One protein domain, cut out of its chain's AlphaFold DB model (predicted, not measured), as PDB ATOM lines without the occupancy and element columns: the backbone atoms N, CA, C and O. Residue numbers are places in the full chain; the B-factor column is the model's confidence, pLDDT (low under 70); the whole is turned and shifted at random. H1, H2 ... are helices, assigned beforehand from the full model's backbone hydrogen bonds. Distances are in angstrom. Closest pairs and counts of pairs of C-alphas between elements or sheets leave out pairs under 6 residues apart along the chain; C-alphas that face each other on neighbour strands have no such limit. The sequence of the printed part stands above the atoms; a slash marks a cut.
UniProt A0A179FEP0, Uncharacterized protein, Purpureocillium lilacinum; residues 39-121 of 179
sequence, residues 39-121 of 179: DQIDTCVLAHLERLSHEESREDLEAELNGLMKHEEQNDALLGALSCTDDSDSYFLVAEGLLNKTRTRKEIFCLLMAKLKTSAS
ATOM      1  N   ASP A  39     118.162 203.724 178.397       51.38
ATOM      2  CA  ASP A  39     118.646 205.020 177.881       51.38
ATOM      3  C   ASP A  39     120.184 205.157 177.907       51.38
ATOM      4  O   ASP A  39     120.751 206.110 177.383       51.38
ATOM      5  N   GLN A  40     120.880 204.201 178.527       53.53
ATOM      6  CA  GLN A  40     122.342 204.104 178.574       53.53
ATOM      7  C   GLN A  40     122.894 203.072 177.580       53.53
ATOM      8  O   GLN A  40     124.112 202.989 177.435       53.53
ATOM      9  N   ILE A  41     122.040 202.288 176.904       55.19
ATOM     10  CA  ILE A  41     122.461 201.271 175.927       55.19
ATOM     11  C   ILE A  41     123.240 201.936 174.792       55.19
ATOM     12  O   ILE A  41     124.339 201.483 174.486       55.19
ATOM     13  N   ASP A  42     122.737 203.037 174.236       56.69
ATOM     14  CA  ASP A  42     123.392 203.723 173.114       56.69
ATOM     15  C   ASP A  42     124.767 204.282 173.518       56.69
ATOM     16  O   ASP A  42     125.761 204.081 172.818       56.69
ATOM     17  N   THR A  43     124.864 204.890 174.703       57.94
ATOM     18  CA  THR A  43     126.135 205.382 175.261       57.94
ATOM     19  C   THR A  43     127.113 204.241 175.554       57.94
ATOM     20  O   THR A  43     128.310 204.370 175.307       57.94
ATOM     21  N   CYS A  44     126.622 203.102 176.049       55.81
ATOM     22  CA  CYS A  44     127.452 201.929 176.321       55.81
ATOM     23  C   CYS A  44     127.961 201.265 175.037       55.81
ATOM     24  O   CYS A  44     129.109 200.830 175.004       55.81
ATOM     25  N   VAL A  45     127.146 201.209 173.980       62.41
ATOM     26  CA  VAL A  45     127.548 200.670 172.671       62.41
ATOM     27  C   VAL A  45     128.633 201.543 172.044       62.41
ATOM     28  O   VAL A  45     129.639 201.013 171.578       62.41
ATOM     29  N   LEU A  46     128.482 202.869 172.091       62.88
ATOM     30  CA  LEU A  46     129.497 203.794 171.580       62.88
ATOM     31  C   LEU A  46     130.809 203.703 172.371       62.88
ATOM     32  O   LEU A  46     131.868 203.560 171.767       62.88
ATOM     33  N   ALA A  47     130.746 203.683 173.705       62.19
ATOM     34  CA  ALA A  47     131.933 203.515 174.545       62.19
ATOM     35  C   ALA A  47     132.612 202.148 174.339       62.19
ATOM     36  O   ALA A  47     133.832 202.032 174.439       62.19
ATOM     37  N   HIS A  48     131.839 201.098 174.048       62.75
ATOM     38  CA  HIS A  48     132.387 199.784 173.729       62.75
ATOM     39  C   HIS A  48     133.117 199.789 172.380       62.75
ATOM     40  O   HIS A  48     134.238 199.300 172.305       62.75
ATOM     41  N   LEU A  49     132.528 200.394 171.345       63.50
ATOM     42  CA  LEU A  49     133.158 200.537 170.030       63.50
ATOM     43  C   LEU A  49     134.432 201.390 170.088       63.50
ATOM     44  O   LEU A  49     135.444 201.007 169.510       63.50
ATOM     45  N   GLU A  50     134.415 202.496 170.834       64.81
ATOM     46  CA  GLU A  50     135.593 203.345 171.040       64.81
ATOM     47  C   GLU A  50     136.723 202.569 171.734       64.81
ATOM     48  O   GLU A  50     137.869 202.599 171.284       64.81
ATOM     49  N   ARG A  51     136.400 201.776 172.765       63.09
ATOM     50  CA  ARG A  51     137.377 200.900 173.431       63.09
ATOM     51  C   ARG A  51     137.941 199.827 172.508       63.09
ATOM     52  O   ARG A  51     139.138 199.589 172.569       63.09
ATOM     53  N   LEU A  52     137.112 199.189 171.681       61.06
ATOM     54  CA  LEU A  52     137.582 198.194 170.713       61.06
ATOM     55  C   LEU A  52     138.512 198.830 169.673       61.06
ATOM     56  O   LEU A  52     139.563 198.270 169.393       61.06
ATOM     57  N   SER A  53     138.181 200.030 169.181       64.12
ATOM     58  CA  SER A  53     139.035 200.760 168.233       64.12
ATOM     59  C   SER A  53     140.372 201.194 168.844       64.12
ATOM     60  O   SER A  53     141.408 201.150 168.186       64.12
ATOM     61  N   HIS A  54     140.371 201.577 170.125       63.16
ATOM     62  CA  HIS A  54     141.590 201.924 170.848       63.16
ATOM     63  C   HIS A  54     142.440 200.684 171.147       63.16
ATOM     64  O   HIS A  54     143.665 200.765 171.138       63.16
ATOM     65  N   GLU A  55     141.811 199.547 171.437       65.75
ATOM     66  CA  GLU A  55     142.518 198.290 171.680       65.75
ATOM     67  C   GLU A  55     143.173 197.766 170.395       65.75
ATOM     68  O   GLU A  55     144.364 197.481 170.418       65.75
ATOM     69  N   GLU A  56     142.456 197.761 169.266       65.69
ATOM     70  CA  GLU A  56     143.003 197.402 167.946       65.69
ATOM     71  C   GLU A  56     144.166 198.329 167.557       65.69
ATOM     72  O   GLU A  56     145.262 197.871 167.247       65.69
ATOM     73  N   SER A  57     143.992 199.647 167.720       75.38
ATOM     74  CA  SER A  57     145.069 200.615 167.481       75.38
ATOM     75  C   SER A  57     146.272 200.428 168.415       75.38
ATOM     76  O   SER A  57     147.388 200.806 168.053       75.38
ATOM     77  N   ARG A  58     146.067 199.902 169.626       82.12
ATOM     78  CA  ARG A  58     147.146 199.624 170.579       82.12
ATOM     79  C   ARG A  58     147.893 198.349 170.211       82.12
ATOM     80  O   ARG A  58     149.118 198.349 170.283       82.12
ATOM     81  N   GLU A  59     147.176 197.299 169.829       84.62
ATOM     82  CA  GLU A  59     147.762 196.044 169.352       84.62
ATOM     83  C   GLU A  59     148.610 196.278 168.096       84.62
ATOM     84  O   GLU A  59     149.741 195.797 168.023       84.62
ATOM     85  N   ASP A  60     148.121 197.098 167.161       86.44
ATOM     86  CA  ASP A  60     148.868 197.493 165.965       86.44
ATOM     87  C   ASP A  60     150.150 198.258 166.317       86.44
ATOM     88  O   ASP A  60     151.228 197.951 165.801       86.44
ATOM     89  N   LEU A  61     150.062 199.219 167.243       86.88
ATOM     90  CA  LEU A  61     151.218 199.991 167.697       86.88
ATOM     91  C   LEU A  61     152.247 199.107 168.417       86.88
ATOM     92  O   LEU A  61     153.453 199.259 168.221       86.88
ATOM     93  N   GLU A  62     151.791 198.171 169.248       90.69
ATOM     94  CA  GLU A  62     152.658 197.214 169.932       90.69
ATOM     95  C   GLU A  62     153.328 196.257 168.935       90.69
ATOM     96  O   GLU A  62     154.520 195.957 169.060       90.69
ATOM     97  N   ALA A  63     152.603 195.812 167.907       92.69
ATOM     98  CA  ALA A  63     153.150 194.997 166.831       92.69
ATOM     99  C   ALA A  63     154.205 195.761 166.013       92.69
ATOM    100  O   ALA A  63     155.267 195.204 165.716       92.69
ATOM    101  N   GLU A  64     153.954 197.031 165.691       92.56
ATOM    102  CA  GLU A  64     154.913 197.895 165.001       92.56
ATOM    103  C   GLU A  64     156.173 198.114 165.845       92.56
ATOM    104  O   GLU A  64     157.286 197.905 165.359       92.56
ATOM    105  N   LEU A  65     156.011 198.440 167.130       92.25
ATOM    106  CA  LEU A  65     157.123 198.645 168.057       92.25
ATOM    107  C   LEU A  65     157.973 197.375 168.192       92.25
ATOM    108  O   LEU A  65     159.199 197.432 168.080       92.25
ATOM    109  N   ASN A  66     157.339 196.210 168.336       92.88
ATOM    110  CA  ASN A  66     158.031 194.921 168.337       92.88
ATOM    111  C   ASN A  66     158.753 194.641 167.010       92.88
ATOM    112  O   ASN A  66     159.864 194.101 167.004       92.88
ATOM    113  N   GLY A  67     158.149 195.018 165.882       91.69
ATOM    114  CA  GLY A  67     158.769 194.930 164.562       91.69
ATOM    115  C   GLY A  67     160.034 195.781 164.454       91.69
ATOM    116  O   GLY A  67     161.062 195.294 163.974       91.69
ATOM    117  N   LEU A  68     159.977 197.022 164.944       91.38
ATOM    118  CA  LEU A  68     161.098 197.958 164.950       91.38
ATOM    119  C   LEU A  68     162.232 197.484 165.860       91.38
ATOM    120  O   LEU A  68     163.360 197.379 165.383       91.38
ATOM    121  N   MET A  69     161.937 197.103 167.108       92.56
ATOM    122  CA  MET A  69     162.949 196.577 168.040       92.56
ATOM    123  C   MET A  69     163.668 195.354 167.462       92.56
ATOM    124  O   MET A  69     164.888 195.240 167.521       92.56
ATOM    125  N   LYS A  70     162.925 194.444 166.825       91.38
ATOM    126  CA  LYS A  70     163.508 193.260 166.186       91.38
ATOM    127  C   LYS A  70     164.405 193.606 164.992       91.38
ATOM    128  O   LYS A  70     165.320 192.847 164.663       91.38
ATOM    129  N   HIS A  71     164.105 194.686 164.277       91.06
ATOM    130  CA  HIS A  71     164.940 195.151 163.173       91.06
ATOM    131  C   HIS A  71     166.190 195.883 163.684       91.06
ATOM    132  O   HIS A  71     167.259 195.723 163.101       91.06
ATOM    133  N   GLU A  72     166.070 196.633 164.778       92.44
ATOM    134  CA  GLU A  72     167.194 197.249 165.489       92.44
ATOM    135  C   GLU A  72     168.180 196.186 165.988       92.44
ATOM    136  O   GLU A  72     169.339 196.213 165.585       92.44
ATOM    137  N   GLU A  73     167.703 195.162 166.702       90.94
ATOM    138  CA  GLU A  73     168.535 194.048 167.182       90.94
ATOM    139  C   GLU A  73     169.286 193.344 166.036       90.94
ATOM    140  O   GLU A  73     170.469 193.005 166.144       90.94
ATOM    141  N   GLN A  74     168.613 193.148 164.897       92.50
ATOM    142  CA  GLN A  74     169.252 192.601 163.700       92.50
ATOM    143  C   GLN A  74     170.364 193.510 163.176       92.50
ATOM    144  O   GLN A  74     171.425 193.008 162.807       92.50
ATOM    145  N   ASN A  75     170.137 194.822 163.121       93.50
ATOM    146  CA  ASN A  75     171.149 195.763 162.651       93.50
ATOM    147  C   ASN A  75     172.344 195.811 163.600       93.50
ATOM    148  O   ASN A  75     173.474 195.766 163.123       93.50
ATOM    149  N   ASP A  76     172.110 195.820 164.908       92.56
ATOM    150  CA  ASP A  76     173.174 195.839 165.911       92.56
ATOM    151  C   ASP A  76     174.056 194.597 165.822       92.56
ATOM    152  O   ASP A  76     175.281 194.703 165.833       92.56
ATOM    153  N   ALA A  77     173.466 193.414 165.640       90.25
ATOM    154  CA  ALA A  77     174.227 192.183 165.446       90.25
ATOM    155  C   ALA A  77     175.063 192.202 164.152       90.25
ATOM    156  O   ALA A  77     176.213 191.758 164.148       90.25
ATOM    157  N   LEU A  78     174.508 192.726 163.053       92.56
ATOM    158  CA  LEU A  78     175.232 192.855 161.785       92.56
ATOM    159  C   LEU A  78     176.376 193.870 161.893       92.56
ATOM    160  O   LEU A  78     177.482 193.593 161.433       92.56
ATOM    161  N   LEU A  79     176.133 195.024 162.518       93.19
ATOM    162  CA  LEU A  79     177.151 196.045 162.769       93.19
ATOM    163  C   LEU A  79     178.233 195.523 163.718       93.19
ATOM    164  O   LEU A  79     179.417 195.722 163.458       93.19
ATOM    165  N   GLY A  80     177.847 194.787 164.760       91.06
ATOM    166  CA  GLY A  80     178.764 194.103 165.667       91.06
ATOM    167  C   GLY A  80     179.705 193.167 164.910       91.06
ATOM    168  O   GLY A  80     180.920 193.302 165.020       91.06
ATOM    169  N   ALA A  81     179.163 192.300 164.054       90.12
ATOM    170  CA  ALA A  81     179.959 191.395 163.225       90.12
ATOM    171  C   ALA A  81     180.856 192.123 162.204       90.12
ATOM    172  O   ALA A  81     181.970 191.676 161.950       90.12
ATOM    173  N   LEU A  82     180.410 193.249 161.637       88.69
ATOM    174  CA  LEU A  82     181.219 194.050 160.708       88.69
ATOM    175  C   LEU A  82     182.313 194.875 161.402       88.69
ATOM    176  O   LEU A  82     183.319 195.202 160.776       88.69
ATOM    177  N   SER A  83     182.102 195.239 162.668       89.88
ATOM    178  CA  SER A  83     183.047 196.021 163.475       89.88
ATOM    179  C   SER A  83     184.056 195.158 164.238       89.88
ATOM    180  O   SER A  83     185.101 195.659 164.649       89.88
ATOM    181  N   CYS A  84     183.765 193.867 164.419       83.00
ATOM    182  CA  CYS A  84     184.643 192.926 165.096       83.00
ATOM    183  C   CYS A  84     185.799 192.515 164.178       83.00
ATOM    184  O   CYS A  84     185.607 191.836 163.171       83.00
ATOM    185  N   THR A  85     187.017 192.908 164.546       79.56
ATOM    186  CA  THR A  85     188.241 192.559 163.808       79.56
ATOM    187  C   THR A  85     188.739 191.145 164.089       79.56
ATOM    188  O   THR A  85     189.527 190.612 163.311       79.56
ATOM    189  N   ASP A  86     188.282 190.542 165.186       84.19
ATOM    190  CA  ASP A  86     188.828 189.286 165.709       84.19
ATOM    191  C   ASP A  86     188.086 188.052 165.167       84.19
ATOM    192  O   ASP A  86     188.620 186.945 165.182       84.19
ATOM    193  N   ASP A  87     186.873 188.238 164.635       82.38
ATOM    194  CA  ASP A  87     186.048 187.177 164.053       82.38
ATOM    195  C   ASP A  87     185.832 187.400 162.548       82.38
ATOM    196  O   ASP A  87     184.764 187.812 162.080       82.38
ATOM    197  N   SER A  88     186.884 187.103 161.779       86.81
ATOM    198  CA  SER A  88     186.889 187.237 160.315       86.81
ATOM    199  C   SER A  88     185.800 186.413 159.616       86.81
ATOM    200  O   SER A  88     185.273 186.841 158.588       86.81
ATOM    201  N   ASP A  89     185.394 185.283 160.203       88.12
ATOM    202  CA  ASP A  89     184.321 184.438 159.679       88.12
ATOM    203  C   ASP A  89     182.961 185.143 159.776       88.12
ATOM    204  O   ASP A  89     182.161 185.086 158.842       88.12
ATOM    205  N   SER A  90     182.682 185.818 160.899       89.44
ATOM    206  CA  SER A  90     181.440 186.587 161.079       89.44
ATOM    207  C   SER A  90     181.423 187.842 160.210       89.44
ATOM    208  O   SER A  90     180.393 188.149 159.609       89.44
ATOM    209  N   TYR A  91     182.564 188.519 160.068       91.75
ATOM    210  CA  TYR A  91     182.709 189.621 159.121       91.75
ATOM    211  C   TYR A  91     182.400 189.165 157.689       91.75
ATOM    212  O   TYR A  91     181.563 189.764 157.014       91.75
ATOM    213  N   PHE A  92     183.030 188.078 157.231       90.25
ATOM    214  CA  PHE A  92     182.864 187.563 155.872       90.25
ATOM    215  C   PHE A  92     181.432 187.086 155.616       90.25
ATOM    216  O   PHE A  92     180.846 187.403 154.583       90.25
ATOM    217  N   LEU A  93     180.824 186.413 156.598       91.25
ATOM    218  CA  LEU A  93     179.424 185.997 156.563       91.25
ATOM    219  C   LEU A  93     178.472 187.170 156.276       91.25
ATOM    220  O   LEU A  93     177.540 187.021 155.482       91.25
ATOM    221  N   VAL A  94     178.693 188.319 156.922       92.00
ATOM    222  CA  VAL A  94     177.870 189.518 156.721       92.00
ATOM    223  C   VAL A  94     178.238 190.226 155.420       92.00
ATOM    224  O   VAL A  94     177.356 190.505 154.607       92.00
ATOM    225  N   ALA A  95     179.524 190.512 155.215       90.81
ATOM    226  CA  ALA A  95     180.016 191.287 154.085       90.81
ATOM    227  C   ALA A  95     179.721 190.586 152.755       90.81
ATOM    228  O   ALA A  95     179.110 191.184 151.873       90.81
ATOM    229  N   GLU A  96     180.078 189.309 152.620       89.25
ATOM    230  CA  GLU A  96     179.842 188.547 151.395       89.25
ATOM    231  C   GLU A  96     178.355 188.215 151.218       89.25
ATOM    232  O   GLU A  96     177.807 188.377 150.125       89.25
ATOM    233  N   GLY A  97     177.678 187.814 152.301       88.88
ATOM    234  CA  GLY A  97     176.262 187.446 152.279       88.88
ATOM    235  C   GLY A  97     175.357 188.572 151.776       88.88
ATOM    236  O   GLY A  97     174.475 188.341 150.943       88.88
ATOM    237  N   LEU A  98     175.604 189.801 152.247       90.19
ATOM    238  CA  LEU A  98     174.845 190.983 151.838       90.19
ATOM    239  C   LEU A  98     175.307 191.543 150.490       90.19
ATOM    240  O   LEU A  98     174.458 191.910 149.676       90.19
ATOM    241  N   LEU A  99     176.619 191.602 150.231       90.69
ATOM    242  CA  LEU A  99     177.160 192.168 148.989       90.69
ATOM    243  C   LEU A  99     176.758 191.336 147.769       90.69
ATOM    244  O   LEU A  99     176.274 191.880 146.777       90.69
ATOM    245  N   ASN A 100     176.885 190.012 147.873       90.56
ATOM    246  CA  ASN A 100     176.532 189.090 146.796       90.56
ATOM    247  C   ASN A 100     175.035 188.743 146.784       90.56
ATOM    248  O   ASN A 100     174.592 187.979 145.928       90.56
ATOM    249  N   LYS A 101     174.249 189.298 147.722       87.56
ATOM    250  CA  LYS A 101     172.811 189.028 147.905       87.56
ATOM    251  C   LYS A 101     172.490 187.531 147.995       87.56
ATOM    252  O   LYS A 101     171.403 187.100 147.618       87.56
ATOM    253  N   THR A 102     173.439 186.735 148.479       90.31
ATOM    254  CA  THR A 102     173.291 185.282 148.613       90.31
ATOM    255  C   THR A 102     172.467 184.915 149.839       90.31
ATOM    256  O   THR A 102     171.930 183.810 149.895       90.31
ATOM    257  N   ARG A 103     172.360 185.824 150.820       91.50
ATOM    258  CA  ARG A 103     171.573 185.650 152.044       91.50
ATOM    259  C   ARG A 103     170.830 186.924 152.417       91.50
ATOM    260  O   ARG A 103     171.295 188.042 152.201       91.50
ATOM    261  N   THR A 104     169.668 186.749 153.026       92.19
ATOM    262  CA  THR A 104     168.897 187.839 153.623       92.19
ATOM    263  C   THR A 104     169.503 188.266 154.962       92.19
ATOM    264  O   THR A 104     170.135 187.469 155.658       92.19
ATOM    265  N   ARG A 105     169.248 189.515 155.386       89.94
ATOM    266  CA  ARG A 105     169.657 190.006 156.719       89.94
ATOM    267  C   ARG A 105     169.194 189.083 157.844       89.94
ATOM    268  O   ARG A 105     169.956 188.803 158.760       89.94
ATOM    269  N   LYS A 106     167.967 188.567 157.733       91.62
ATOM    270  CA  LYS A 106     167.376 187.656 158.715       91.62
ATOM    271  C   LYS A 106     168.139 186.333 158.806       91.62
ATOM    272  O   LYS A 106     168.396 185.862 159.907       91.62
ATOM    273  N   GLU A 107     168.510 185.737 157.674       92.06
ATOM    274  CA  GLU A 107     169.290 184.491 157.659       92.06
ATOM    275  C   GLU A 107     170.681 184.694 158.256       92.06
ATOM    276  O   GLU A 107     171.123 183.888 159.072       92.06
ATOM    277  N   ILE A 108     171.346 185.793 157.898       93.00
ATOM    278  CA  ILE A 108     172.657 186.150 158.449       93.00
ATOM    279  C   ILE A 108     172.557 186.349 159.965       93.00
ATOM    280  O   ILE A 108     173.346 185.769 160.705       93.00
ATOM    281  N   PHE A 109     171.546 187.080 160.441       92.56
ATOM    282  CA  PHE A 109     171.281 187.249 161.869       92.56
ATOM    283  C   PHE A 109     171.089 185.909 162.590       92.56
ATOM    284  O   PHE A 109     171.722 185.659 163.614       92.56
ATOM    285  N   CYS A 110     170.263 185.008 162.046       93.19
ATOM    286  CA  CYS A 110     170.059 183.686 162.639       93.19
ATOM    287  C   CYS A 110     171.365 182.883 162.736       93.19
ATOM    288  O   CYS A 110     171.591 182.216 163.746       93.19
ATOM    289  N   LEU A 111     172.231 182.962 161.721       92.81
ATOM    290  CA  LEU A 111     173.533 182.293 161.718       92.81
ATOM    291  C   LEU A 111     174.496 182.892 162.748       92.81
ATOM    292  O   LEU A 111     175.148 182.137 163.464       92.81
ATOM    293  N   LEU A 112     174.539 184.221 162.879       91.62
ATOM    294  CA  LEU A 112     175.333 184.901 163.907       91.62
ATOM    295  C   LEU A 112     174.886 184.490 165.315       91.62
ATOM    296  O   LEU A 112     175.712 184.124 166.150       91.62
ATOM    297  N   MET A 113     173.574 184.460 165.569       91.31
ATOM    298  CA  MET A 113     173.029 184.034 166.862       91.31
ATOM    299  C   MET A 113     173.283 182.550 167.149       91.31
ATOM    300  O   MET A 113     173.534 182.172 168.293       91.31
ATOM    301  N   ALA A 114     173.228 181.689 166.130       91.00
ATOM    302  CA  ALA A 114     173.575 180.278 166.275       91.00
ATOM    303  C   ALA A 114     175.062 180.104 166.616       91.00
ATOM    304  O   ALA A 114     175.388 179.361 167.540       91.00
ATOM    305  N   LYS A 115     175.943 180.846 165.935       87.50
ATOM    306  CA  LYS A 115     177.384 180.838 166.191       87.50
ATOM    307  C   LYS A 115     177.705 181.297 167.617       87.50
ATOM    308  O   LYS A 115     178.444 180.603 168.314       87.50
ATOM    309  N   LEU A 116     177.061 182.367 168.087       85.12
ATOM    310  CA  LEU A 116     177.189 182.854 169.466       85.12
ATOM    311  C   LEU A 116     176.777 181.789 170.501       85.12
ATOM    312  O   LEU A 116     177.437 181.597 171.520       85.12
ATOM    313  N   LYS A 117     175.692 181.052 170.233       85.62
ATOM    314  CA  LYS A 117     175.245 179.954 171.106       85.62
ATOM    315  C   LYS A 117     176.236 178.790 171.116       85.62
ATOM    316  O   LYS A 117     176.477 178.212 172.172       85.62
ATOM    317  N   THR A 118     176.830 178.457 169.970       81.62
ATOM    318  CA  THR A 118     177.854 177.404 169.899       81.62
ATOM    319  C   THR A 118     179.156 177.808 170.587       81.62
ATOM    320  O   THR A 118     179.748 176.979 171.272       81.62
ATOM    321  N   SER A 119     179.576 179.074 170.486       73.50
ATOM    322  CA  SER A 119     180.768 179.565 171.184       73.50
ATOM    323  C   SER A 119     180.556 179.630 172.697       73.50
ATOM    324  O   SER A 119     181.444 179.230 173.443       73.50
ATOM    325  N   ALA A 120     179.364 180.027 173.158       67.19
ATOM    326  CA  ALA A 120     179.013 180.003 174.579       67.19
ATOM    327  C   ALA A 120     179.012 178.573 175.154       67.19
ATOM    328  O   ALA A 120     179.497 178.346 176.256       67.19
ATOM    329  N   SER A 121     178.545 177.585 174.380       59.78
ATOM    330  CA  SER A 121     178.589 176.174 174.788       59.78
ATOM    331  C   SER A 121     180.010 175.598 174.852       59.78
ATOM    332  O   SER A 121     180.221 174.614 175.556       59.78
TER     333      SER A 121
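This is residues 39 to 121 of the 179 residues of an uncharacterized protein of Purpureocillium lilacinum (UniProt A0A179FEP0). One very long, unbent helix, H1, makes the length of the model, and a small helical hairpin of H2 and H3 folds back at its far end and crosses it steeply. The first part of H1 sticks out alone as a long arm, residues 41 to 70, and the last residues of H3, 116 to 121, also stick out. The printed part has 83 residues with three named helices, H1, H2 and H3 in that order, no named strand, and is of the class all helix. It is extended, with a radius of gyration of the C-alphas of 21.9 A and spans of 73 by 31 by 18 A.

H1, residues 41 to 83, is 62.1 A long from C-alpha 41 at (122.461, 201.271, 175.927) to C-alpha 83 at (183.047, 196.021, 163.475). H3, residues 105 to 121, measures 24.4 A and ends with C-alpha 121 at (178.589, 176.174, 174.788). H2, residues 88 to 99, measures 15.7 A.

H1 touches H2 with residues 78 to 83 alone, at a steep tilt of 60 degrees, opposite ways; the closest C-alphas, of Leu 82 and Tyr 91, are 4.9 A apart. H1 touches H3 with residues 74 to 78 alone, the same way at a tilt of 67 degrees, only just steep; the closest C-alphas, of Gln 74 and Phe 109, are 6.0 A apart. H2 and H3 form a helical hairpin and touch at a shallow tilt of 11 degrees, opposite ways, with the C-alphas of Val 94 and Ile 108 closest at 6.4 A. In H1, H2 and H3 every O i to N i+4 pair is within hydrogen-bond range.

The C-alphas farthest apart, of Asp 39 and Asp 86, are 72.9 A apart. Without the stretches that stand free, the body has 45 residues and spans 23 by 22 by 16 A. The printed part has no cut, and both links, H1 to H2 and H2 to H3, are tight. Residues 39 to 56 and 120 to 121 have pLDDT under 70; the mean of the printed part is 82.5.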